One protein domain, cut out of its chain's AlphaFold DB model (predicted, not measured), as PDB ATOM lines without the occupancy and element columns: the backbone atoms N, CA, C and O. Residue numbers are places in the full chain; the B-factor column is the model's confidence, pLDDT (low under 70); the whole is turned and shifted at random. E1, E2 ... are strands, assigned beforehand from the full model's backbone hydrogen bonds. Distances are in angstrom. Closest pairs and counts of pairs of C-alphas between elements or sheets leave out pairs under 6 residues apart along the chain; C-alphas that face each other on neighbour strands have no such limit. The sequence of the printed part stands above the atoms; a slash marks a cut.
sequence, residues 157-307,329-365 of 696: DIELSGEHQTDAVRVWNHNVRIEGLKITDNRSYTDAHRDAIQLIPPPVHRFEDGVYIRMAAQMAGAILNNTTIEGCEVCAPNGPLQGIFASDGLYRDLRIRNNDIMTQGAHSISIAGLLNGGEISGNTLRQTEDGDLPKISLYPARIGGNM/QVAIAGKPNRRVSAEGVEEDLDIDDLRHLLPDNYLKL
ATOM      1  N   ASP A 157      14.706  16.055  47.448       95.38
ATOM      2  CA  ASP A 157      14.706  15.845  48.899       95.38
ATOM      3  C   ASP A 157      14.610  17.211  49.591       95.38
ATOM      4  O   ASP A 157      15.496  18.063  49.441       95.38
ATOM      5  N   ILE A 158      13.483  17.452  50.256       95.69
ATOM      6  CA  ILE A 158      13.120  18.709  50.904       95.69
ATOM      7  C   ILE A 158      13.046  18.476  52.409       95.69
ATOM      8  O   ILE A 158      12.270  17.651  52.882       95.69
ATOM      9  N   GLU A 159      13.790  19.273  53.170       95.62
ATOM     10  CA  GLU A 159      13.695  19.305  54.628       95.62
ATOM     11  C   GLU A 159      13.100  20.639  55.090       95.62
ATOM     12  O   GLU A 159      13.657  21.711  54.825       95.62
ATOM     13  N   LEU A 160      11.977  20.571  55.807       94.56
ATOM     14  CA  LEU A 160      11.399  21.718  56.500       94.56
ATOM     15  C   LEU A 160      12.128  21.917  57.832       94.56
ATOM     16  O   LEU A 160      11.886  21.213  58.810       94.56
ATOM     17  N   SER A 161      13.040  22.884  57.864       92.06
ATOM     18  CA  SER A 161      13.940  23.130  59.003       92.06
ATOM     19  C   SER A 161      13.756  24.506  59.643       92.06
ATOM     20  O   SER A 161      14.129  24.705  60.798       92.06
ATOM     21  N   GLY A 162      13.157  25.467  58.934       88.50
ATOM     22  CA  GLY A 162      12.885  26.797  59.472       88.50
ATOM     23  C   GLY A 162      11.698  26.778  60.434       88.50
ATOM     24  O   GLY A 162      10.660  26.202  60.126       88.50
ATOM     25  N   GLU A 163      11.811  27.446  61.581       86.75
ATOM     26  CA  GLU A 163      10.781  27.482  62.638       86.75
ATOM     27  C   GLU A 163       9.387  27.883  62.112       86.75
ATOM     28  O   GLU A 163       8.363  27.278  62.441       86.75
ATOM     29  N   HIS A 164       9.356  28.867  61.214       88.06
ATOM     30  CA  HIS A 164       8.123  29.435  60.676       88.06
ATOM     31  C   HIS A 164       7.728  28.891  59.301       88.06
ATOM     32  O   HIS A 164       6.750  29.376  58.752       88.06
ATOM     33  N   GLN A 165       8.449  27.910  58.741       91.56
ATOM     34  CA  GLN A 165       8.079  27.318  57.449       91.56
ATOM     35  C   GLN A 165       6.768  26.543  57.575       91.56
ATOM     36  O   GLN A 165       6.683  25.590  58.357       91.56
ATOM     37  N   THR A 166       5.763  26.955  56.817       91.81
ATOM     38  CA  THR A 166       4.440  26.329  56.795       91.81
ATOM     39  C   THR A 166       4.384  25.285  55.690       91.81
ATOM     40  O   THR A 166       4.480  24.101  56.008       91.81
ATOM     41  N   ASP A 167       4.375  25.706  54.424       94.31
ATOM     42  CA  ASP A 167       4.176  24.779  53.305       94.31
ATOM     43  C   ASP A 167       5.489  24.386  52.609       94.31
ATOM     44  O   ASP A 167       6.344  25.236  52.334       94.31
ATOM     45  N   ALA A 168       5.661  23.107  52.261       96.25
ATOM     46  CA  ALA A 168       6.834  22.679  51.492       96.25
ATOM     47  C   ALA A 168       6.674  23.008  50.005       96.25
ATOM     48  O   ALA A 168       7.534  23.672  49.423       96.25
ATOM     49  N   VAL A 169       5.568  22.575  49.395       97.38
ATOM     50  CA  VAL A 169       5.284  22.803  47.975       97.38
ATOM     51  C   VAL A 169       3.847  23.274  47.784       97.38
ATOM     52  O   VAL A 169       2.906  22.574  48.145       97.38
ATOM     53  N   ARG A 170       3.671  24.431  47.142       97.06
ATOM     54  CA  ARG A 170       2.372  24.892  46.635       97.06
ATOM     55  C   ARG A 170       2.242  24.586  45.149       97.06
ATOM     56  O   ARG A 170       3.050  25.045  44.344       97.06
ATOM     57  N   VAL A 171       1.201  23.861  44.764       97.62
ATOM     58  CA  VAL A 171       0.785  23.723  43.365       97.62
ATOM     59  C   VAL A 171      -0.252  24.795  43.080       97.62
ATOM     60  O   VAL A 171      -1.352  24.733  43.622       97.62
ATOM     61  N   TRP A 172       0.098  25.771  42.241       96.38
ATOM     62  CA  TRP A 172      -0.759  26.910  41.918       96.38
ATOM     63  C   TRP A 172      -0.855  27.151  40.404       96.38
ATOM     64  O   TRP A 172      -0.823  28.286  39.927       96.38
ATOM     65  N   ASN A 173      -0.937  26.059  39.640       95.50
ATOM     66  CA  ASN A 173      -1.073  26.070  38.188       95.50
ATOM     67  C   ASN A 173      -1.732  24.777  37.678       95.50
ATOM     68  O   ASN A 173      -1.623  23.725  38.307       95.50
ATOM     69  N   HIS A 174      -2.396  24.850  36.526       95.25
ATOM     70  CA  HIS A 174      -2.955  23.678  35.844       95.25
ATOM     71  C   HIS A 174      -1.864  22.791  35.241       95.25
ATOM     72  O   HIS A 174      -0.733  23.236  35.047       95.25
ATOM     73  N   ASN A 175      -2.235  21.557  34.884       96.19
ATOM     74  CA  ASN A 175      -1.375  20.641  34.129       96.19
ATOM     75  C   ASN A 175      -0.033  20.380  34.829       96.19
ATOM     76  O   ASN A 175       1.017  20.329  34.200       96.19
ATOM     77  N   VAL A 176      -0.041  20.253  36.154       96.81
ATOM     78  CA  VAL A 176       1.180  20.058  36.948       96.81
ATOM     79  C   VAL A 176       1.395  18.584  37.267       96.81
ATOM     80  O   VAL A 176       0.451  17.861  37.586       96.81
ATOM     81  N   ARG A 177       2.657  18.155  37.256       96.50
ATOM     82  CA  ARG A 177       3.085  16.824  37.677       96.50
ATOM     83  C   ARG A 177       4.207  16.910  38.712       96.50
ATOM     84  O   ARG A 177       5.291  17.429  38.447       96.50
ATOM     85  N   ILE A 178       3.940  16.373  39.898       96.69
ATOM     86  CA  ILE A 178       4.925  16.176  40.962       96.69
ATOM     87  C   ILE A 178       5.186  14.680  41.077       96.69
ATOM     88  O   ILE A 178       4.284  13.917  41.409       96.69
ATOM     89  N   GLU A 179       6.428  14.283  40.811       95.50
ATOM     90  CA  GLU A 179       6.860  12.889  40.866       95.50
ATOM     91  C   GLU A 179       8.116  12.710  41.716       95.50
ATOM     92  O   GLU A 179       9.094  13.464  41.570       95.50
ATOM     93  N   GLY A 180       8.097  11.676  42.562       95.56
ATOM     94  CA  GLY A 180       9.282  11.194  43.277       95.56
ATOM     95  C   GLY A 180       9.867  12.201  44.266       95.56
ATOM     96  O   GLY A 180      11.087  12.269  44.414       95.56
ATOM     97  N   LEU A 181       9.026  13.040  44.874       96.75
ATOM     98  CA  LEU A 181       9.450  14.034  45.855       96.75
ATOM     99  C   LEU A 181       9.530  13.404  47.245       96.75
ATOM    100  O   LEU A 181       8.605  12.713  47.652       96.75
ATOM    101  N   LYS A 182      10.582  13.702  47.999       98.19
ATOM    102  CA  LYS A 182      10.707  13.389  49.418       98.19
ATOM    103  C   LYS A 182      10.628  14.672  50.239       98.19
ATOM    104  O   LYS A 182      11.394  15.600  49.997       98.19
ATOM    105  N   ILE A 183       9.717  14.721  51.204       98.25
ATOM    106  CA  ILE A 183       9.553  15.829  52.149       98.25
ATOM    107  C   ILE A 183       9.727  15.288  53.566       98.25
ATOM    108  O   ILE A 183       9.022  14.365  53.972       98.25
ATOM    109  N   THR A 184      10.635  15.887  54.331       97.94
ATOM    110  CA  THR A 184      10.885  15.546  55.734       97.94
ATOM    111  C   THR A 184      10.624  16.750  56.635       97.94
ATOM    112  O   THR A 184      11.107  17.851  56.367       97.94
ATOM    113  N   ASP A 185       9.903  16.532  57.732       96.44
ATOM    114  CA  ASP A 185       9.695  17.515  58.793       96.44
ATOM    115  C   ASP A 185       9.909  16.871  60.170       96.44
ATOM    116  O   ASP A 185       9.054  16.167  60.701       96.44
ATOM    117  N   ASN A 186      11.072  17.119  60.768       95.50
ATOM    118  CA  ASN A 186      11.415  16.584  62.088       95.50
ATOM    119  C   ASN A 186      11.023  17.518  63.241       95.50
ATOM    120  O   ASN A 186      11.335  17.218  64.398       95.50
ATOM    121  N   ARG A 187      10.390  18.661  62.953       93.75
ATOM    122  CA  ARG A 187      10.038  19.662  63.966       93.75
ATOM    123  C   ARG A 187       8.873  19.161  64.823       93.75
ATOM    124  O   ARG A 187       8.014  18.424  64.352       93.75
ATOM    125  N   SER A 188       8.828  19.621  66.071       92.44
ATOM    126  CA  SER A 188       7.711  19.380  66.991       92.44
ATOM    127  C   SER A 188       6.889  20.648  67.178       92.44
ATOM    128  O   SER A 188       7.431  21.680  67.576       92.44
ATOM    129  N   TYR A 189       5.592  20.576  66.893       90.38
ATOM    130  CA  TYR A 189       4.649  21.691  67.005       90.38
ATOM    131  C   TYR A 189       3.211  21.170  67.099       90.38
ATOM    132  O   TYR A 189       2.956  20.000  66.834       90.38
ATOM    133  N   THR A 190       2.268  22.034  67.481       84.94
ATOM    134  CA  THR A 190       0.837  21.684  67.596       84.94
ATOM    135  C   THR A 190      -0.055  22.431  66.608       84.94
ATOM    136  O   THR A 190      -1.256  22.179  66.563       84.94
ATOM    137  N   ASP A 191       0.507  23.367  65.842       78.75
ATOM    138  CA  ASP A 191      -0.240  24.118  64.837       78.75
ATOM    139  C   ASP A 191      -0.647  23.187  63.687       78.75
ATOM    140  O   ASP A 191       0.208  22.693  62.951       78.75
ATOM    141  N   ALA A 192      -1.952  22.982  63.509       63.50
ATOM    142  CA  ALA A 192      -2.504  22.604  62.209       63.50
ATOM    143  C   ALA A 192      -2.354  23.805  61.240       63.50
ATOM    144  O   ALA A 192      -2.141  24.917  61.719       63.50
ATOM    145  N   HIS A 193      -2.476  23.622  59.917       79.56
ATOM    146  CA  HIS A 193      -2.202  24.626  58.854       79.56
ATOM    147  C   HIS A 193      -0.754  24.670  58.331       79.56
ATOM    148  O   HIS A 193      -0.207  25.744  58.074       79.56
ATOM    149  N   ARG A 194      -0.121  23.505  58.179       90.81
ATOM    150  CA  ARG A 194       1.169  23.357  57.488       90.81
ATOM    151  C   ARG A 194       1.059  22.197  56.518       90.81
ATOM    152  O   ARG A 194       0.712  21.102  56.956       90.81
ATOM    153  N   ASP A 195       1.389  22.416  55.250       95.31
ATOM    154  CA  ASP A 195       1.143  21.431  54.198       95.31
ATOM    155  C   ASP A 195       2.446  20.931  53.557       95.31
ATOM    156  O   ASP A 195       3.286  21.711  53.105       95.31
ATOM    157  N   ALA A 196       2.627  19.615  53.441       97.25
ATOM    158  CA  ALA A 196       3.724  19.069  52.645       97.25
ATOM    159  C   ALA A 196       3.501  19.425  51.165       97.25
ATOM    160  O   ALA A 196       4.372  20.011  50.521       97.25
ATOM    161  N   ILE A 197       2.304  19.144  50.641       98.12
ATOM    162  CA  ILE A 197       1.879  19.574  49.307       98.12
ATOM    163  C   ILE A 197       0.496  20.221  49.401       98.12
ATOM    164  O   ILE A 197      -0.505  19.540  49.628       98.12
ATOM    165  N   GLN A 198       0.438  21.532  49.175       97.25
ATOM    166  CA  GLN A 198      -0.806  22.293  49.125       97.25
ATOM    167  C   GLN A 198      -1.248  22.491  47.676       97.25
ATOM    168  O   GLN A 198      -0.485  22.973  46.836       97.25
ATOM    169  N   LEU A 199      -2.498  22.152  47.376       97.94
ATOM    170  CA  LEU A 199      -3.106  22.373  46.069       97.94
ATOM    171  C   LEU A 199      -3.984  23.626  46.114       97.94
ATOM    172  O   LEU A 199      -4.974  23.669  46.843       97.94
ATOM    173  N   ILE A 200      -3.669  24.627  45.294       96.38
ATOM    174  CA  ILE A 200      -4.414  25.885  45.208       96.38
ATOM    175  C   ILE A 200      -4.840  26.098  43.753       96.38
ATOM    176  O   ILE A 200      -3.988  26.130  42.866       96.38
ATOM    177  N   PRO A 201      -6.132  26.292  43.458       95.81
ATOM    178  CA  PRO A 201      -6.547  26.709  42.125       95.81
ATOM    179  C   PRO A 201      -5.974  28.089  41.746       95.81
ATOM    180  O   PRO A 201      -6.100  29.040  42.530       95.81
ATOM    181  N   PRO A 202      -5.336  28.243  40.566       93.25
ATOM    182  CA  PRO A 202      -4.921  29.555  40.079       93.25
ATOM    183  C   PRO A 202      -6.140  30.449  39.817       93.25
ATOM    184  O   PRO A 202      -7.223  29.941  39.512       93.25
ATOM    185  N   PRO A 203      -6.002  31.783  39.922       90.75
ATOM    186  CA  PRO A 203      -7.077  32.683  39.536       90.75
ATOM    187  C   PRO A 203      -7.449  32.483  38.063       90.75
ATOM    188  O   PRO A 203      -6.583  32.452  37.187       90.75
ATOM    189  N   VAL A 204      -8.748  32.385  37.796       88.38
ATOM    190  CA  VAL A 204      -9.274  32.210  36.442       88.38
ATOM    191  C   VAL A 204      -9.317  33.570  35.760       88.38
ATOM    192  O   VAL A 204      -9.831  34.535  36.335       88.38
ATOM    193  N   HIS A 205      -8.812  33.633  34.533       87.38
ATOM    194  CA  HIS A 205      -8.873  34.819  33.689       87.38
ATOM    195  C   HIS A 205      -9.496  34.478  32.340       87.38
ATOM    196  O   HIS A 205      -9.312  33.380  31.818       87.38
ATOM    197  N   ARG A 206     -10.202  35.447  31.765       85.50
ATOM    198  CA  ARG A 206     -10.705  35.421  30.394       85.50
ATOM    199  C   ARG A 206      -9.989  36.511  29.605       85.50
ATOM    200  O   ARG A 206      -9.813  37.611  30.117       85.50
ATOM    201  N   PHE A 207      -9.543  36.207  28.391       79.50
ATOM    202  CA  PHE A 207      -8.913  37.198  27.520       79.50
ATOM    203  C   PHE A 207      -9.968  37.793  26.584       79.50
ATOM    204  O   PHE A 207     -10.514  37.076  25.748       79.50
ATOM    205  N   GLU A 208     -10.260  39.084  26.734       81.38
ATOM    206  CA  GLU A 208     -11.215  39.813  25.891       81.38
ATOM    207  C   GLU A 208     -10.602  41.147  25.470       81.38
ATOM    208  O   GLU A 208      -9.984  41.834  26.280       81.38
ATOM    209  N   ASP A 209     -10.730  41.492  24.187       83.69
ATOM    210  CA  ASP A 209     -10.264  42.762  23.611       83.69
ATOM    211  C   ASP A 209      -8.819  43.157  23.982       83.69
ATOM    212  O   ASP A 209      -8.484  44.331  24.138       83.69
ATOM    213  N   GLY A 210      -7.926  42.168  24.103       75.69
ATOM    214  CA  GLY A 210      -6.516  42.401  24.423       75.69
ATOM    215  C   GLY A 210      -6.195  42.489  25.919       75.69
ATOM    216  O   GLY A 210      -5.039  42.733  26.266       75.69
ATOM    217  N   VAL A 211      -7.178  42.293  26.805       79.19
ATOM    218  CA  VAL A 211      -7.033  42.434  28.259       79.19
ATOM    219  C   VAL A 211      -7.395  41.130  28.969       79.19
ATOM    220  O   VAL A 211      -8.375  40.464  28.639       79.19
ATOM    221  N   TYR A 212      -6.600  40.767  29.977       78.25
ATOM    222  CA  TYR A 212      -6.938  39.681  30.895       78.25
ATOM    223  C   TYR A 212      -7.910  40.178  31.960       78.25
ATOM    224  O   TYR A 212      -7.591  41.046  32.770       78.25
ATOM    225  N   ILE A 213      -9.092  39.583  31.965       84.25
ATOM    226  CA  ILE A 213     -10.198  39.899  32.851       84.25
ATOM    227  C   ILE A 213     -10.276  38.799  33.903       84.25
ATOM    228  O   ILE A 213     -10.487  37.631  33.576       84.25
ATOM    229  N   ARG A 214     -10.094  39.150  35.178       89.44
ATOM    230  CA  ARG A 214     -10.244  38.187  36.276       89.44
ATOM    231  C   ARG A 214     -11.702  37.740  36.376       89.44
ATOM    232  O   ARG A 214     -12.604  38.580  36.370       89.44
ATOM    233  N   MET A 215     -11.897  36.430  36.494       90.56
ATOM    234  CA  MET A 215     -13.203  35.779  36.622       90.56
ATOM    235  C   MET A 215     -13.434  35.278  38.050       90.56
ATOM    236  O   MET A 215     -14.444  35.594  38.666       90.56
ATOM    237  N   ALA A 216     -12.474  34.530  38.602       91.00
ATOM    238  CA  ALA A 216     -12.578  33.958  39.942       91.00
ATOM    239  C   ALA A 216     -11.213  33.764  40.608       91.00
ATOM    240  O   ALA A 216     -10.159  33.774  39.972       91.00
ATOM    241  N   ALA A 217     -11.252  33.573  41.922       91.00
ATOM    242  CA  ALA A 217     -10.135  33.167  42.767       91.00
ATOM    243  C   ALA A 217     -10.475  31.840  43.459       91.00
ATOM    244  O   ALA A 217     -11.619  31.393  43.394       91.00
ATOM    245  N   GLN A 218      -9.529  31.252  44.191       90.31
ATOM    246  CA  GLN A 218      -9.728  29.988  44.905       90.31
ATOM    247  C   GLN A 218     -10.956  30.013  45.834       90.31
ATOM    248  O   GLN A 218     -11.795  29.124  45.764       90.31
ATOM    249  N   MET A 219     -11.152  31.091  46.604       90.56
ATOM    250  CA  MET A 219     -12.311  31.227  47.502       90.56
ATOM    251  C   MET A 219     -13.643  31.442  46.773       90.56
ATOM    252  O   MET A 219     -14.697  31.257  47.371       90.56
ATOM    253  N   ALA A 220     -13.602  31.844  45.502       93.44
ATOM    254  CA  ALA A 220     -14.781  32.052  44.667       93.44
ATOM    255  C   ALA A 220     -15.073  30.840  43.764       93.44
ATOM    256  O   ALA A 220     -15.855  30.967  42.828       93.44
ATOM    257  N   GLY A 221     -14.442  29.685  44.015       93.94
ATOM    258  CA  GLY A 221     -14.670  28.463  43.242       93.94
ATOM    259  C   GLY A 221     -13.823  28.343  41.974       93.94
ATOM    260  O   GLY A 221     -14.261  27.712  41.019       93.94
ATOM    261  N   ALA A 222     -12.623  28.934  41.915       95.44
ATOM    262  CA  ALA A 222     -11.684  28.626  40.829       95.44
ATOM    263  C   ALA A 222     -11.334  27.124  40.804       95.44
ATOM    264  O   ALA A 222     -11.294  26.474  41.852       95.44
ATOM    265  N   ILE A 223     -11.068  26.583  39.611       95.25
ATOM    266  CA  ILE A 223     -10.853  25.146  39.392       95.25
ATOM    267  C   ILE A 223      -9.385  24.874  39.066       95.25
ATOM    268  O   ILE A 223      -8.860  25.466  38.133       95.25
ATOM    269  N   LEU A 224      -8.729  23.952  39.774       96.44
ATOM    270  CA  LEU A 224      -7.434  23.379  39.405       96.44
ATOM    271  C   LEU A 224      -7.652  22.142  38.522       96.44
ATOM    272  O   LEU A 224      -8.283  21.181  38.960       96.44
ATOM    273  N   ASN A 225      -7.117  22.152  37.301       95.81
ATOM    274  CA  ASN A 225      -7.292  21.062  36.342       95.81
ATOM    275  C   ASN A 225      -6.015  20.238  36.140       95.81
ATOM    276  O   ASN A 225      -4.919  20.796  36.017       95.81
ATOM    277  N   ASN A 226      -6.202  18.922  36.003       96.81
ATOM    278  CA  ASN A 226      -5.223  17.972  35.472       96.81
ATOM    279  C   ASN A 226      -3.877  17.990  36.223       96.81
ATOM    280  O   ASN A 226      -2.799  18.105  35.639       96.81
ATOM    281  N   THR A 227      -3.941  17.875  37.547       97.69
ATOM    282  CA  THR A 227      -2.763  17.803  38.420       97.69
ATOM    283  C   THR A 227      -2.479  16.358  38.818       97.69
ATOM    284  O   THR A 227      -3.389  15.600  39.144       97.69
ATOM    285  N   THR A 228      -1.207  15.960  38.819       98.00
ATOM    286  CA  THR A 228      -0.753  14.640  39.270       98.00
ATOM    287  C   THR A 228       0.271  14.777  40.393       98.00
ATOM    288  O   THR A 228       1.264  15.483  40.232       98.00
ATOM    289  N   ILE A 229       0.051  14.069  41.500       98.50
ATOM    290  CA  ILE A 229       1.025  13.861  42.577       98.50
ATOM    291  C   ILE A 229       1.268  12.359  42.690       98.50
ATOM    292  O   ILE A 229       0.366  11.609  43.081       98.50
ATOM    293  N   GLU A 230       2.464  11.911  42.321       97.62
ATOM    294  CA  GLU A 230       2.777  10.491  42.243       97.62
ATOM    295  C   GLU A 230       4.122  10.110  42.865       97.62
ATOM    296  O   GLU A 230       5.134  10.789  42.695       97.62
ATOM    297  N   GLY A 231       4.150   8.981  43.576       97.75
ATOM    298  CA  GLY A 231       5.399   8.381  44.045       97.75
ATOM    299  C   GLY A 231       6.170   9.238  45.051       97.75
ATOM    300  O   GLY A 231       7.390   9.117  45.123       97.75
ATOM    301  N   CYS A 232       5.498  10.141  45.767       98.56
ATOM    302  CA  CYS A 232       6.127  11.019  46.748       98.56
ATOM    303  C   CYS A 232       6.177  10.371  48.143       98.56
ATOM    304  O   CYS A 232       5.301   9.586  48.500       98.56
ATOM    305  N   GLU A 233       7.184  10.733  48.935       98.62
ATOM    306  CA  GLU A 233       7.386  10.348  50.334       98.62
ATOM    307  C   GLU A 233       7.225  11.592  51.224       98.62
ATOM    308  O   GLU A 233       7.913  12.591  51.025       98.62
ATOM    309  N   VAL A 234       6.341  11.542  52.219       98.38
ATOM    310  CA  VAL A 234       6.205  12.573  53.259       98.38
ATOM    311  C   VAL A 234       6.474  11.928  54.614       98.38
ATOM    312  O   VAL A 234       5.794  10.980  54.995       98.38
ATOM    313  N   CYS A 235       7.450  12.449  55.354       97.50
ATOM    314  CA  CYS A 235       7.867  11.929  56.652       97.50
ATOM    315  C   CYS A 235       7.900  13.053  57.696       97.50
ATOM    316  O   CYS A 235       8.843  13.843  57.747       97.50
ATOM    317  N   ALA A 236       6.866  13.121  58.533       95.62
ATOM    318  CA  ALA A 236       6.710  14.108  59.597       95.62
ATOM    319  C   ALA A 236       6.320  13.436  60.932       95.62
ATOM    320  O   ALA A 236       5.174  13.537  61.376       95.62
ATOM    321  N   PRO A 237       7.247  12.709  61.585       93.75
ATOM    322  CA  PRO A 237       6.923  11.868  62.739       93.75
ATOM    323  C   PRO A 237       6.602  12.647  64.022       93.75
ATOM    324  O   PRO A 237       6.052  12.065  64.952       93.75
ATOM    325  N   ASN A 238       6.959  13.935  64.080       93.00
ATOM    326  CA  ASN A 238       6.992  14.728  65.313       93.00
ATOM    327  C   ASN A 238       5.985  15.888  65.350       93.00
ATOM    328  O   ASN A 238       5.928  16.596  66.356       93.00
ATOM    329  N   GLY A 239       5.240  16.117  64.266       90.19
ATOM    330  CA  GLY A 239       4.304  17.230  64.166       90.19
ATOM    331  C   GLY A 239       3.145  16.949  63.205       90.19
ATOM    332  O   GLY A 239       3.230  16.045  62.366       90.19
ATOM    333  N   PRO A 240       2.043  17.712  63.313       92.81
ATOM    334  CA  PRO A 240       0.821  17.494  62.550       92.81
ATOM    335  C   PRO A 240       0.875  18.106  61.138       92.81
ATOM    336  O   PRO A 240      -0.087  18.743  60.708       92.81
ATOM    337  N   LEU A 241       1.985  17.920  60.408       94.94
ATOM    338  CA  LEU A 241       2.080  18.317  58.998       94.94
ATOM    339  C   LEU A 241       0.963  17.628  58.205       94.94
ATOM    340  O   LEU A 241       0.754  16.425  58.344       94.94
ATOM    341  N   GLN A 242       0.249  18.365  57.368       95.50
ATOM    342  CA  GLN A 242      -0.767  17.808  56.483       95.50
ATOM    343  C   GLN A 242      -0.058  17.255  55.240       95.50
ATOM    344  O   GLN A 242       0.848  17.896  54.714       95.50
ATOM    345  N   GLY A 243      -0.411  16.055  54.778       97.19
ATOM    346  CA  GLY A 243       0.312  15.407  53.676       97.19
ATOM    347  C   GLY A 243       0.025  16.075  52.328       97.19
ATOM    348  O   GLY A 243       0.804  16.896  51.850       97.19
ATOM    349  N   ILE A 244      -1.103  15.729  51.708       98.38
ATOM    350  CA  ILE A 244      -1.599  16.388  50.492       98.38
ATOM    351  C   ILE A 244      -2.926  17.064  50.827       98.38
ATOM    352  O   ILE A 244      -3.897  16.388  51.180       98.38
ATOM    353  N   PHE A 245      -2.963  18.391  50.724       97.12
ATOM    354  CA  PHE A 245      -4.052  19.194  51.268       97.12
ATOM    355  C   PHE A 245      -4.636  20.198  50.269       97.12
ATOM    356  O   PHE A 245      -3.923  20.848  49.505       97.12
ATOM    357  N   ALA A 246      -5.961  20.327  50.306       95.69
ATOM    358  CA  ALA A 246      -6.758  21.272  49.534       95.69
ATOM    359  C   ALA A 246      -7.984  21.698  50.355       95.69
ATOM    360  O   ALA A 246      -8.831  20.861  50.673       95.69
ATOM    361  N   SER A 247      -8.103  22.988  50.685       89.62
ATOM    362  CA  SER A 247      -9.213  23.517  51.495       89.62
ATOM    363  C   SER A 247     -10.242  24.339  50.724       89.62
ATOM    364  O   SER A 247     -11.391  24.434  51.164       89.62
ATOM    365  N   ASP A 248      -9.835  24.971  49.621       88.75
ATOM    366  CA  ASP A 248     -10.612  26.008  48.942       88.75
ATOM    367  C   ASP A 248     -10.516  25.884  47.423       88.75
ATOM    368  O   ASP A 248      -9.444  25.657  46.860       88.75
ATOM    369  N   GLY A 249     -11.651  26.112  46.768       93.94
ATOM    370  CA  GLY A 249     -11.816  25.969  45.330       93.94
ATOM    371  C   GLY A 249     -12.213  24.558  44.904       93.94
ATOM    372  O   GLY A 249     -12.764  23.781  45.687       93.94
ATOM    373  N   LEU A 250     -12.020  24.276  43.621       96.56
ATOM    374  CA  LEU A 250     -12.482  23.066  42.948       96.56
ATOM    375  C   LEU A 250     -11.317  22.370  42.245       96.56
ATOM    376  O   LEU A 250     -10.359  23.021  41.830       96.56
ATOM    377  N   TYR A 251     -11.399  21.052  42.080       97.44
ATOM    378  CA  TYR A 251     -10.309  20.252  41.515       97.44
ATOM    379  C   TYR A 251     -10.873  19.226  40.542       97.44
ATOM    380  O   TYR A 251     -11.736  18.447  40.925       97.44
ATOM    381  N   ARG A 252     -10.394  19.196  39.302       96.00
ATOM    382  CA  ARG A 252     -10.861  18.274  38.254       96.00
ATOM    383  C   ARG A 252      -9.669  17.545  37.643       96.00
ATOM    384  O   ARG A 252      -8.586  18.117  37.519       96.00
ATOM    385  N   ASP A 253      -9.855  16.270  37.310       96.62
ATOM    386  CA  ASP A 253      -8.784  15.399  36.799       96.62
ATOM    387  C   ASP A 253      -7.543  15.326  37.723       96.62
ATOM    388  O   ASP A 253      -6.403  15.221  37.263       96.62
ATOM    389  N   LEU A 254      -7.754  15.412  39.044       98.19
ATOM    390  CA  LEU A 254      -6.699  15.307  40.056       98.19
ATOM    391  C   LEU A 254      -6.330  13.839  40.298       98.19
ATOM    392  O   LEU A 254      -7.189  13.031  40.650       98.19
ATOM    393  N   ARG A 255      -5.043  13.505  40.172       98.31
ATOM    394  CA  ARG A 255      -4.516  12.149  40.378       98.31
ATOM    395  C   ARG A 255      -3.513  12.128  41.530       98.31
ATOM    396  O   ARG A 255      -2.452  12.736  41.420       98.31
ATOM    397  N   ILE A 256      -3.815  11.399  42.603       98.69
ATOM    398  CA  ILE A 256      -2.929  11.204  43.762       98.69
ATOM    399  C   ILE A 256      -2.591   9.716  43.867       98.69
ATOM    400  O   ILE A 256      -3.424   8.912  44.293       98.69
ATOM    401  N   ARG A 257      -1.387   9.334  43.430       98.31
ATOM    402  CA  ARG A 257      -1.042   7.928  43.176       98.31
ATOM    403  C   ARG A 257       0.242   7.490  43.866       98.31
ATOM    404  O   ARG A 257       1.251   8.177  43.797       98.31
ATOM    405  N   ASN A 258       0.252   6.292  44.438       98.25
ATOM    406  CA  ASN A 258       1.485   5.629  44.884       98.25
ATOM    407  C   ASN A 258       2.354   6.451  45.870       98.25
ATOM    408  O   ASN A 258       3.573   6.296  45.864       98.25
ATOM    409  N   ASN A 259       1.765   7.329  46.687       98.69
ATOM    410  CA  ASN A 259       2.508   8.123  47.676       98.69
ATOM    411  C   ASN A 259       2.643   7.368  49.011       98.69
ATOM    412  O   ASN A 259       1.763   6.580  49.356       98.69
ATOM    413  N   ASP A 260       3.707   7.624  49.772       98.62
ATOM    414  CA  ASP A 260       3.934   7.115  51.134       98.62
ATOM    415  C   ASP A 260       3.962   8.299  52.115       98.62
ATOM    416  O   ASP A 260       4.819   9.174  52.006       98.62
ATOM    417  N   ILE A 261       2.990   8.383  53.026       98.50
ATOM    418  CA  ILE A 261       2.776   9.560  53.884       98.50
ATOM    419  C   ILE A 261       2.718   9.130  55.349       98.50
ATOM    420  O   ILE A 261       1.864   8.336  55.738       98.50
ATOM    421  N   MET A 262       3.579   9.712  56.179       97.31
ATOM    422  CA  MET A 262       3.605   9.548  57.632       97.31
ATOM    423  C   MET A 262       3.565  10.918  58.308       97.31
ATOM    424  O   MET A 262       4.491  11.710  58.145       97.31
ATOM    425  N   THR A 263       2.512  11.193  59.075       93.69
ATOM    426  CA  THR A 263       2.271  12.485  59.743       93.69
ATOM    427  C   THR A 263       1.590  12.258  61.091       93.69
ATOM    428  O   THR A 263       0.807  11.317  61.205       93.69
ATOM    429  N   GLN A 264       1.800  13.124  62.096       91.62
ATOM    430  CA  GLN A 264       1.041  13.010  63.358       91.62
ATOM    431  C   GLN A 264      -0.418  13.489  63.248       91.62
ATOM    432  O   GLN A 264      -1.240  13.135  64.086       91.62
ATOM    433  N   GLY A 265      -0.744  14.317  62.249       84.75
ATOM    434  CA  GLY A 265      -2.080  14.894  62.080       84.75
ATOM    435  C   GLY A 265      -3.021  14.017  61.250       84.75
ATOM    436  O   GLY A 265      -2.579  13.278  60.369       84.75
ATOM    437  N   ALA A 266      -4.331  14.162  61.472       80.19
ATOM    438  CA  ALA A 266      -5.374  13.410  60.762       80.19
ATOM    439  C   ALA A 266      -5.454  13.675  59.239       80.19
ATOM    440  O   ALA A 266      -6.036  12.877  58.501       80.19
ATOM    441  N   HIS A 267      -4.897  14.788  58.751       90.44
ATOM    442  CA  HIS A 267      -5.001  15.236  57.357       90.44
ATOM    443  C   HIS A 267      -3.865  14.705  56.472       90.44
ATOM    444  O   HIS A 267      -3.092  15.474  55.901       90.44
ATOM    445  N   SER A 268      -3.757  13.383  56.337       95.62
ATOM    446  CA  SER A 268      -2.746  12.774  55.461       95.62
ATOM    447  C   SER A 268      -3.042  13.034  53.978       95.62
ATOM    448  O   SER A 268      -2.172  13.507  53.252       95.62
ATOM    449  N   ILE A 269      -4.276  12.783  53.527       98.25
ATOM    450  CA  ILE A 269      -4.795  13.277  52.242       98.25
ATOM    451  C   ILE A 269      -6.172  13.878  52.516       98.25
ATOM    452  O   ILE A 269      -7.073  13.194  53.004       98.25
ATOM    453  N   SER A 270      -6.353  15.166  52.245       97.00
ATOM    454  CA  SER A 270      -7.624  15.852  52.492       97.00
ATOM    455  C   SER A 270      -7.916  16.856  51.388       97.00
ATOM    456  O   SER A 270      -7.206  17.850  51.259       97.00
ATOM    457  N   ILE A 271      -8.959  16.585  50.598       97.88
ATOM    458  CA  ILE A 271      -9.296  17.367  49.401       97.88
ATOM    459  C   ILE A 271     -10.732  17.882  49.492       97.88
ATOM    460  O   ILE A 271     -11.688  17.109  49.416       97.88
ATOM    461  N   ALA A 272     -10.898  19.194  49.627       95.50
ATOM    462  CA  ALA A 272     -12.186  19.855  49.465       95.50
ATOM    463  C   ALA A 272     -12.476  20.108  47.978       95.50
ATOM    464  O   ALA A 272     -11.609  20.582  47.259       95.50
ATOM    465  N   GLY A 273     -13.685  19.811  47.499       96.12
ATOM    466  CA  GLY A 273     -14.119  20.196  46.152       96.12
ATOM    467  C   GLY A 273     -13.544  19.380  44.991       96.12
ATOM    468  O   GLY A 273     -13.471  19.891  43.874       96.12
ATOM    469  N   LEU A 274     -13.150  18.122  45.219       97.81
ATOM    470  CA  LEU A 274     -12.777  17.205  44.136       97.81
ATOM    471  C   LEU A 274     -13.998  16.866  43.269       97.81
ATOM    472  O   LEU A 274     -14.963  16.295  43.768       97.81
ATOM    473  N   LEU A 275     -13.937  17.204  41.986       96.31
ATOM    474  CA  LEU A 275     -14.952  16.995  40.954       96.31
ATOM    475  C   LEU A 275     -14.728  15.670  40.193       96.31
ATOM    476  O   LEU A 275     -14.052  14.755  40.668       96.31
ATOM    477  N   ASN A 276     -15.317  15.579  39.002       93.50
ATOM    478  CA  ASN A 276     -15.173  14.502  38.034       93.50
ATOM    479  C   ASN A 276     -13.714  14.277  37.581       93.50
ATOM    480  O   ASN A 276     -12.871  15.180  37.619       93.50
ATOM    481  N   GLY A 277     -13.421  13.040  37.167       92.69
ATOM    482  CA  GLY A 277     -12.096  12.625  36.677       92.69
ATOM    483  C   GLY A 277     -11.020  12.397  37.752       92.69
ATOM    484  O   GLY A 277      -9.865  12.135  37.418       92.69
ATOM    485  N   GLY A 278     -11.371  12.490  39.040       95.88
ATOM    486  CA  GLY A 278     -10.440  12.283  40.152       95.88
ATOM    487  C   GLY A 278     -10.008  10.823  40.348       95.88
ATOM    488  O   GLY A 278     -10.818   9.900  40.245       95.88
ATOM    489  N   GLU A 279      -8.741  10.615  40.716       98.00
ATOM    490  CA  GLU A 279      -8.176   9.311  41.076       98.00
ATOM    491  C   GLU A 279      -7.328   9.406  42.352       98.00
ATOM    492  O   GLU A 279      -6.420  10.235  42.443       98.00
ATOM    493  N   ILE A 280      -7.577   8.516  43.319       98.44
ATOM    494  CA  ILE A 280      -6.746   8.367  44.522       98.44
ATOM    495  C   ILE A 280      -6.468   6.877  44.741       98.44
ATOM    496  O   ILE A 280      -7.321   6.142  45.243       98.44
ATOM    497  N   SER A 281      -5.280   6.416  44.342       98.19
ATOM    498  CA  SER A 281      -4.957   4.985  44.260       98.19
ATOM    499  C   SER A 281      -3.536   4.649  44.729       98.19
ATOM    500  O   SER A 281      -2.600   5.439  44.608       98.19
ATOM    501  N   GLY A 282      -3.353   3.447  45.279       98.12
ATOM    502  CA  GLY A 282      -2.041   2.904  45.643       98.12
ATOM    503  C   GLY A 282      -1.265   3.659  46.728       98.12
ATOM    504  O   GLY A 282      -0.085   3.367  46.913       98.12
ATOM    505  N   ASN A 283      -1.874   4.618  47.430       98.62
ATOM    506  CA  ASN A 283      -1.199   5.380  48.482       98.62
ATOM    507  C   ASN A 283      -1.058   4.539  49.759       98.62
ATOM    508  O   ASN A 283      -1.929   3.731  50.074       98.62
ATOM    509  N   THR A 284       0.021   4.753  50.508       98.56
ATOM    510  CA  THR A 284       0.286   4.139  51.814       98.56
ATOM    511  C   THR A 284       0.336   5.234  52.868       98.56
ATOM    512  O   THR A 284       1.169   6.131  52.779       98.56
ATOM    513  N   LEU A 285      -0.549   5.179  53.862       98.19
ATOM    514  CA  LEU A 285      -0.544   6.120  54.981       98.19
ATOM    515  C   LEU A 285      -0.076   5.426  56.259       98.19
ATOM    516  O   LEU A 285      -0.640   4.403  56.647       98.19
ATOM    517  N   ARG A 286       0.934   5.973  56.929       97.31
ATOM    518  CA  ARG A 286       1.550   5.375  58.118       97.31
ATOM    519  C   ARG A 286       1.175   6.152  59.368       97.31
ATOM    520  O   ARG A 286       1.356   7.366  59.427       97.31
ATOM    521  N   GLN A 287       0.679   5.438  60.367       95.19
ATOM    522  CA  GLN A 287       0.389   5.996  61.676       95.19
ATOM    523  C   GLN A 287       1.679   6.130  62.496       95.19
ATOM    524  O   GLN A 287       2.485   5.202  62.559       95.19
ATOM    525  N   THR A 288       1.859   7.276  63.147       93.00
ATOM    526  CA  THR A 288       2.909   7.493  64.152       93.00
ATOM    527  C   THR A 288       2.421   7.055  65.538       93.00
ATOM    528  O   THR A 288       1.220   7.105  65.789       93.00
ATOM    529  N   GLU A 289       3.322   6.693  66.460       88.50
ATOM    530  CA  GLU A 289       2.956   6.207  67.811       88.50
ATOM    531  C   GLU A 289       1.987   7.143  68.559       88.50
ATOM    532  O   GLU A 289       0.996   6.678  69.117       88.50
ATOM    533  N   ASP A 290       2.228   8.456  68.498       85.94
ATOM    534  CA  ASP A 290       1.427   9.483  69.184       85.94
ATOM    535  C   ASP A 290       0.461  10.243  68.247       85.94
ATOM    536  O   ASP A 290      -0.063  11.295  68.612       85.94
ATOM    537  N   GLY A 291       0.260   9.759  67.015       85.19
ATOM    538  CA  GLY A 291      -0.500  10.479  65.987       85.19
ATOM    539  C   GLY A 291      -1.967  10.087  65.886       85.19
ATOM    540  O   GLY A 291      -2.387   9.000  66.295       85.19
ATOM    541  N   ASP A 292      -2.735  10.964  65.243       89.31
ATOM    542  CA  ASP A 292      -4.082  10.654  64.785       89.31
ATOM    543  C   ASP A 292      -4.076   9.465  63.811       89.31
ATOM    544  O   ASP A 292      -3.100   9.184  63.110       89.31
ATOM    545  N   LEU A 293      -5.213   8.773  63.721       91.31
ATOM    546  CA  LEU A 293      -5.404   7.727  62.721       91.31
ATOM    547  C   LEU A 293      -5.389   8.355  61.313       91.31
ATOM    548  O   LEU A 293      -6.271   9.175  61.034       91.31
ATOM    549  N   PRO A 294      -4.466   7.966  60.414       94.06
ATOM    550  CA  PRO A 294      -4.368   8.574  59.094       94.06
ATOM    551  C   PRO A 294      -5.550   8.174  58.203       94.06
ATOM    552  O   PRO A 294      -6.032   7.034  58.246       94.06
ATOM    553  N   LYS A 295      -6.024   9.128  57.392       95.31
ATOM    554  CA  LYS A 295      -7.209   8.980  56.533       95.31
ATOM    555  C   LYS A 295      -7.036   9.674  55.185       95.31
ATOM    556  O   LYS A 295      -6.238  10.602  55.037       95.31
ATOM    557  N   ILE A 296      -7.847   9.228  54.227       97.62
ATOM    558  CA  ILE A 296      -8.151   9.954  52.995       97.62
ATOM    559  C   ILE A 296      -9.561  10.511  53.160       97.62
ATOM    560  O   ILE A 296     -10.503   9.730  53.285       97.62
ATOM    561  N   SER A 297      -9.705  11.833  53.158       95.94
ATOM    562  CA  SER A 297     -10.999  12.495  53.348       95.94
ATOM    563  C   SER A 297     -11.297  13.468  52.215       95.94
ATOM    564  O   SER A 297     -10.455  14.289  51.844       95.94
ATOM    565  N   LEU A 298     -12.509  13.392  51.672       97.06
ATOM    566  CA  LEU A 298     -12.999  14.320  50.660       97.06
ATOM    567  C   LEU A 298     -14.099  15.184  51.261       97.06
ATOM    568  O   LEU A 298     -15.028  14.666  51.869       97.06
ATOM    569  N   TYR A 299     -14.004  16.496  51.081       95.31
ATOM    570  CA  TYR A 299     -14.933  17.468  51.660       95.31
ATOM    571  C   TYR A 299     -15.667  18.250  50.568       95.31
ATOM    572  O   TYR A 299     -15.138  18.392  49.462       95.31
ATOM    573  N   PRO A 300     -16.866  18.794  50.842       95.19
ATOM    574  CA  PRO A 300     -17.525  19.693  49.902       95.19
ATOM    575  C   PRO A 300     -16.640  20.907  49.611       95.19
ATOM    576  O   PRO A 300     -15.880  21.365  50.471       95.19
ATOM    577  N   ALA A 301     -16.763  21.452  48.405       94.69
ATOM    578  CA  ALA A 301     -16.134  22.724  48.070       94.69
ATOM    579  C   ALA A 301     -16.737  23.841  48.921       94.69
ATOM    580  O   ALA A 301     -17.912  23.784  49.294       94.69
ATOM    581  N   ARG A 302     -15.949  24.877  49.203       92.25
ATOM    582  CA  ARG A 302     -16.405  26.047  49.955       92.25
ATOM    583  C   ARG A 302     -16.343  27.293  49.086       92.25
ATOM    584  O   ARG A 302     -15.355  27.506  48.386       92.25
ATOM    585  N   ILE A 303     -17.389  28.107  49.170       93.81
ATOM    586  CA  ILE A 303     -17.437  29.458  48.623       93.81
ATOM    587  C   ILE A 303     -17.347  30.448  49.782       93.81
ATOM    588  O   ILE A 303     -18.117  30.386  50.748       93.81
ATOM    589  N   GLY A 304     -16.389  31.365  49.670       87.88
ATOM    590  CA  GLY A 304     -16.061  32.340  50.700       87.88
ATOM    591  C   GLY A 304     -15.453  31.729  51.965       87.88
ATOM    592  O   GLY A 304     -15.433  30.519  52.185       87.88
ATOM    593  N   GLY A 305     -14.940  32.608  52.821       83.81
ATOM    594  CA  GLY A 305     -14.441  32.258  54.149       83.81
ATOM    595  C   GLY A 305     -15.373  32.782  55.235       83.81
ATOM    596  O   GLY A 305     -16.201  33.661  54.982       83.81
ATOM    597  N   ASN A 306     -15.207  32.274  56.457       86.00
ATOM    598  CA  ASN A 306     -15.802  32.879  57.648       86.00
ATOM    599  C   ASN A 306     -14.926  34.063  58.079       86.00
ATOM    600  O   ASN A 306     -14.027  33.904  58.904       86.00
ATOM    601  N   MET A 307     -15.144  35.222  57.461       86.19
ATOM    602  CA  MET A 307     -14.325  36.417  57.658       86.19
ATOM    603  C   MET A 307     -14.607  37.066  59.014       86.19
ATOM    604  O   MET A 307     -13.681  37.434  59.733       86.19
ATOM    605  N   GLN A 329     -17.865   9.426  41.629       93.69
ATOM    606  CA  GLN A 329     -17.078   8.446  42.365       93.69
ATOM    607  C   GLN A 329     -15.594   8.576  41.996       93.69
ATOM    608  O   GLN A 329     -15.229   8.521  40.822       93.69
ATOM    609  N   VAL A 330     -14.736   8.713  43.008       95.62
ATOM    610  CA  VAL A 330     -13.286   8.777  42.801       95.62
ATOM    611  C   VAL A 330     -12.766   7.414  42.362       95.62
ATOM    612  O   VAL A 330     -13.069   6.388  42.975       95.62
ATOM    613  N   ALA A 331     -11.965   7.402  41.302       95.56
ATOM    614  CA  ALA A 331     -11.375   6.179  40.792       95.56
ATOM    615  C   ALA A 331     -10.289   5.647  41.743       95.56
ATOM    616  O   ALA A 331      -9.435   6.389  42.231       95.56
ATOM    617  N   ILE A 332     -10.286   4.327  41.939       93.44
ATOM    618  CA  ILE A 332      -9.192   3.578  42.568       93.44
ATOM    619  C   ILE A 332      -8.638   2.637  41.496       93.44
ATOM    620  O   ILE A 332      -9.027   1.471  41.401       93.44
ATOM    621  N   ALA A 333      -7.793   3.167  40.609       86.81
ATOM    622  CA  ALA A 333      -7.250   2.385  39.505       86.81
ATOM    623  C   ALA A 333      -6.027   1.565  39.951       86.81
ATOM    624  O   ALA A 333      -5.090   2.063  40.570       86.81
ATOM    625  N   GLY A 334      -6.012   0.275  39.614       82.88
ATOM    626  CA  GLY A 334      -4.864  -0.597  39.856       82.88
ATOM    627  C   GLY A 334      -4.751  -1.094  41.300       82.88
ATOM    628  O   GLY A 334      -5.122  -2.234  41.570       82.88
ATOM    629  N   LYS A 335      -4.184  -0.289  42.208       91.56
ATOM    630  CA  LYS A 335      -3.858  -0.706  43.586       91.56
ATOM    631  C   LYS A 335      -4.754  -0.011  44.621       91.56
ATOM    632  O   LYS A 335      -4.950   1.200  44.509       91.56
ATOM    633  N   PRO A 336      -5.251  -0.727  45.649       95.50
ATOM    634  CA  PRO A 336      -5.983  -0.098  46.744       95.50
ATOM    635  C   PRO A 336      -5.055   0.798  47.571       95.50
ATOM    636  O   PRO A 336      -3.840   0.579  47.609       95.50
ATOM    637  N   ASN A 337      -5.638   1.792  48.237       98.12
ATOM    638  CA  ASN A 337      -4.932   2.551  49.264       98.12
ATOM    639  C   ASN A 337      -4.766   1.681  50.517       98.12
ATOM    640  O   ASN A 337      -5.591   0.805  50.786       98.12
ATOM    641  N   ARG A 338      -3.698   1.916  51.275       98.00
ATOM    642  CA  ARG A 338      -3.355   1.151  52.474       98.00
ATOM    643  C   ARG A 338      -3.088   2.065  53.650       98.00
ATOM    644  O   ARG A 338      -2.536   3.153  53.491       98.00
ATOM    645  N   ARG A 339      -3.407   1.571  54.841       97.06
ATOM    646  CA  ARG A 339      -2.951   2.128  56.108       97.06
ATOM    647  C   ARG A 339      -1.965   1.163  56.760       97.06
ATOM    648  O   ARG A 339      -2.156  -0.046  56.702       97.06
ATOM    649  N   VAL A 340      -0.916   1.707  57.370       97.19
ATOM    650  CA  VAL A 340       0.059   0.978  58.187       97.19
ATOM    651  C   VAL A 340      -0.075   1.485  59.619       97.19
ATOM    652  O   VAL A 340       0.115   2.680  59.854       97.19
ATOM    653  N   SER A 341      -0.415   0.614  60.570       93.94
ATOM    654  CA  SER A 341      -0.475   0.977  61.994       93.94
ATOM    655  C   SER A 341       0.920   1.279  62.560       93.94
ATOM    656  O   SER A 341       1.934   0.949  61.937       93.94
ATOM    657  N   ALA A 342       0.989   1.851  63.765       91.00
ATOM    658  CA  ALA A 342       2.262   2.092  64.451       91.00
ATOM    659  C   ALA A 342       3.062   0.789  64.685       91.00
ATOM    660  O   ALA A 342       4.290   0.788  64.665       91.00
ATOM    661  N   GLU A 343       2.377  -0.350  64.823       91.81
ATOM    662  CA  GLU A 343       2.972  -1.688  64.953       91.81
ATOM    663  C   GLU A 343       3.381  -2.313  63.606       91.81
ATOM    664  O   GLU A 343       3.874  -3.443  63.569       91.81
ATOM    665  N   GLY A 344       3.170  -1.605  62.492       93.06
ATOM    666  CA  GLY A 344       3.504  -2.062  61.146       93.06
ATOM    667  C   GLY A 344       2.458  -2.977  60.504       93.06
ATOM    668  O   GLY A 344       2.770  -3.649  59.521       93.06
ATOM    669  N   VAL A 345       1.235  -3.039  61.040       95.75
ATOM    670  CA  VAL A 345       0.153  -3.842  60.450       95.75
ATOM    671  C   VAL A 345      -0.440  -3.102  59.256       95.75
ATOM    672  O   VAL A 345      -0.881  -1.967  59.393       95.75
ATOM    673  N   GLU A 346      -0.465  -3.756  58.095       96.44
ATOM    674  CA  GLU A 346      -1.086  -3.232  56.876       96.44
ATOM    675  C   GLU A 346      -2.563  -3.625  56.772       96.44
ATOM    676  O   GLU A 346      -2.915  -4.796  56.927       96.44
ATOM    677  N   GLU A 347      -3.410  -2.659  56.430       96.19
ATOM    678  CA  GLU A 347      -4.832  -2.852  56.142       96.19
ATOM    679  C   GLU A 347      -5.283  -1.998  54.951       96.19
ATOM    680  O   GLU A 347      -4.654  -0.990  54.614       96.19
ATOM    681  N   ASP A 348      -6.373  -2.410  54.302       95.50
ATOM    682  CA  ASP A 348      -6.992  -1.623  53.235       95.50
ATOM    683  C   ASP A 348      -7.568  -0.321  53.810       95.50
ATOM    684  O   ASP A 348      -8.105  -0.288  54.921       95.50
ATOM    685  N   LEU A 349      -7.444   0.763  53.046       95.50
ATOM    686  CA  LEU A 349      -7.919   2.084  53.434       95.50
ATOM    687  C   LEU A 349      -8.963   2.596  52.442       95.50
ATOM    688  O   LEU A 349      -8.648   2.902  51.289       95.50
ATOM    689  N   ASP A 350     -10.189   2.749  52.930       94.94
ATOM    690  CA  ASP A 350     -11.276   3.378  52.189       94.94
ATOM    691  C   ASP A 350     -11.135   4.908  52.150       94.94
ATOM    692  O   ASP A 350     -10.480   5.531  52.992       94.94
ATOM    693  N   ILE A 351     -11.787   5.517  51.158       95.38
ATOM    694  CA  ILE A 351     -11.921   6.969  51.036       95.38
ATOM    695  C   ILE A 351     -13.157   7.409  51.827       95.38
ATOM    696  O   ILE A 351     -14.268   6.966  51.539       95.38
ATOM    697  N   ASP A 352     -12.967   8.305  52.792       93.94
ATOM    698  CA  ASP A 352     -14.053   8.952  53.530       93.94
ATOM    699  C   ASP A 352     -14.629  10.100  52.686       93.94
ATOM    700  O   ASP A 352     -14.132  11.231  52.709       93.94
ATOM    701  N   ASP A 353     -15.621   9.783  51.853       94.00
ATOM    702  CA  ASP A 353     -16.227  10.734  50.923       94.00
ATOM    703  C   ASP A 353     -17.393  11.499  51.560       94.00
ATOM    704  O   ASP A 353     -18.533  11.033  51.613       94.00
ATOM    705  N   LEU A 354     -17.097  12.709  52.031       92.31
ATOM    706  CA  LEU A 354     -18.043  13.600  52.699       92.31
ATOM    707  C   LEU A 354     -18.516  14.734  51.781       92.31
ATOM    708  O   LEU A 354     -19.198  15.642  52.253       92.31
ATOM    709  N   ARG A 355     -18.193  14.711  50.478       94.69
ATOM    710  CA  ARG A 355     -18.476  15.817  49.538       94.69
ATOM    711  C   ARG A 355     -19.953  16.191  49.432       94.69
ATOM    712  O   ARG A 355     -20.275  17.332  49.131       94.69
ATOM    713  N   HIS A 356     -20.853  15.259  49.720       91.50
ATOM    714  CA  HIS A 356     -22.300  15.464  49.623       91.50
ATOM    715  C   HIS A 356     -22.954  15.975  50.909       91.50
ATOM    716  O   HIS A 356     -24.180  16.022  51.016       91.50
ATOM    717  N   LEU A 357     -22.155  16.269  51.934       86.12
ATOM    718  CA  LEU A 357     -22.615  16.395  53.306       86.12
ATOM    719  C   LEU A 357     -21.916  17.580  53.971       86.12
ATOM    720  O   LEU A 357     -20.745  17.836  53.716       86.12
ATOM    721  N   LEU A 358     -22.616  18.298  54.851       83.25
ATOM    722  CA  LEU A 358     -21.967  19.278  55.722       83.25
ATOM    723  C   LEU A 358     -21.193  18.533  56.816       83.25
ATOM    724  O   LEU A 358     -21.834  17.864  57.630       83.25
ATOM    725  N   PRO A 359     -19.854  18.646  56.881       75.81
ATOM    726  CA  PRO A 359     -19.087  17.981  57.926       75.81
ATOM    727  C   PRO A 359     -19.459  18.514  59.319       75.81
ATOM    728  O   PRO A 359     -19.748  19.703  59.482       75.81
ATOM    729  N   ASP A 360     -19.415  17.653  60.339       70.94
ATOM    730  CA  ASP A 360     -19.897  17.960  61.697       70.94
ATOM    731  C   ASP A 360     -19.258  19.216  62.316       70.94
ATOM    732  O   ASP A 360     -19.915  19.997  63.011       70.94
ATOM    733  N   ASN A 361     -17.971  19.445  62.049       68.94
ATOM    734  CA  ASN A 361     -17.247  20.629  62.511       68.94
ATOM    735  C   ASN A 361     -17.746  21.929  61.854       68.94
ATOM    736  O   ASN A 361     -17.662  22.989  62.478       68.94
ATOM    737  N   TYR A 362     -18.307  21.852  60.646       73.88
ATOM    738  CA  TYR A 362     -18.870  22.988  59.916       73.88
ATOM    739  C   TYR A 362     -20.368  23.186  60.141       73.88
ATOM    740  O   TYR A 362     -20.855  24.293  59.903       73.88
ATOM    741  N   LEU A 363     -21.093  22.198  60.680       71.38
ATOM    742  CA  LEU A 363     -22.518  22.346  61.019       71.38
ATOM    743  C   LEU A 363     -22.801  23.590  61.869       71.38
ATOM    744  O   LEU A 363     -23.873  24.157  61.781       71.38
ATOM    745  N   LYS A 364     -21.843  24.068  62.666       72.38
ATOM    746  CA  LYS A 364     -22.041  25.243  63.527       72.38
ATOM    747  C   LYS A 364     -22.062  26.582  62.782       72.38
ATOM    748  O   LYS A 364     -22.452  27.572  63.393       72.38
ATOM    749  N   LEU A 365     -21.588  26.639  61.533       81.88
ATOM    750  CA  LEU A 365     -21.357  27.905  60.823       81.88
ATOM    751  C   LEU A 365     -21.570  27.863  59.299       81.88
ATOM    752  O   LEU A 365     -21.450  28.899  58.659       81.88
TER     753      LEU A 365
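What this domain is: This is residues 157 to 307 and 329 to 365 of the 696 residues of an uncharacterized protein of uncultured Thiotrichaceae bacterium (UniProt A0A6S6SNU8). The chain is wound in stacked turns, a solenoid with three walls: a seven-strand sheet (E1 E4 E10 E14 E17 E20 E21), a six-strand sheet (E2 E5 E11 E15 E18 E22) face to face with it, and a smaller sheet (E3 E9 E13 E16). The hairpin E6 and E7 sticks out sideways from the turns as an arm, beyond E8, and makes much of the length of the longest span. The printed part has 188 residues, with no named helix and 22 named strands, E1 to E22 in order; the class is all strand, though named elements hold just 83 of the residues. In those orders the first sheet is mixed and the other two are parallel, while E8 and E12 make a small parallel pair. The whole is compact, with a radius of gyration of the C-alphas of 16.7 A, and elongated, spanning 61 by 39 by 38 A.

Where its parts are: Find C-alpha 157 at (14.706, 15.845, 48.899), where E1 begins. The largest sheet holds E1, residues 157 to 159, E4, 182 to 184, E10, 233 to 236, E14, 260 to 263, E17, 284 to 286, E20, 338 to 340, and E21, 346 to 348. The next holds E2, residues 167 to 172 and 12.6 A long, E5, 195 to 199, E11, 242 to 246, E15, 269 to 272, E18, 296 to 299, and E22, 351 to 353, ending at C-alpha 353 at (-16.227, 10.734, 50.923). The third holds E3, residues 176 to 179, E9, 228 to 230, E13, 255 to 257, and E16, 279 to 281. Look elsewhere for E6, residues 204 to 208, 13.1 A, E7, 211 to 216, 15.5 A, E8, 223 to 225, E12, 250 to 252, and E19, 301 to 303.

How they stand to each other: The first two sheets form a sandwich, two sheets face to face, their strands at 63 degrees; C-alphas Gly 243 of E11 and Ile 261 of E14, the closest of these strands, are 6.3 A apart. Between parallel E10 and E14, N 234 and O 260 are within hydrogen-bond range at 2.8 A; between parallel E5 and E11, N 196 and O 242 at 2.8 A. Look next at E9, which runs on into E10 at 77 degrees. In the hairpin E6 and E7, antiparallel, N 206 and O 213 are 2.9 A apart. E19 pairs with no named strand.

The domain as a whole: The two farthest C-alphas, of Asp 209 and Glu 343, are 62.1 A apart. Residues 308 to 328 are cut out, leaving 32.0 A between C-alphas 307 and 329. Of the links printed whole, none is long. Residues 192 and 361 have pLDDT under 70.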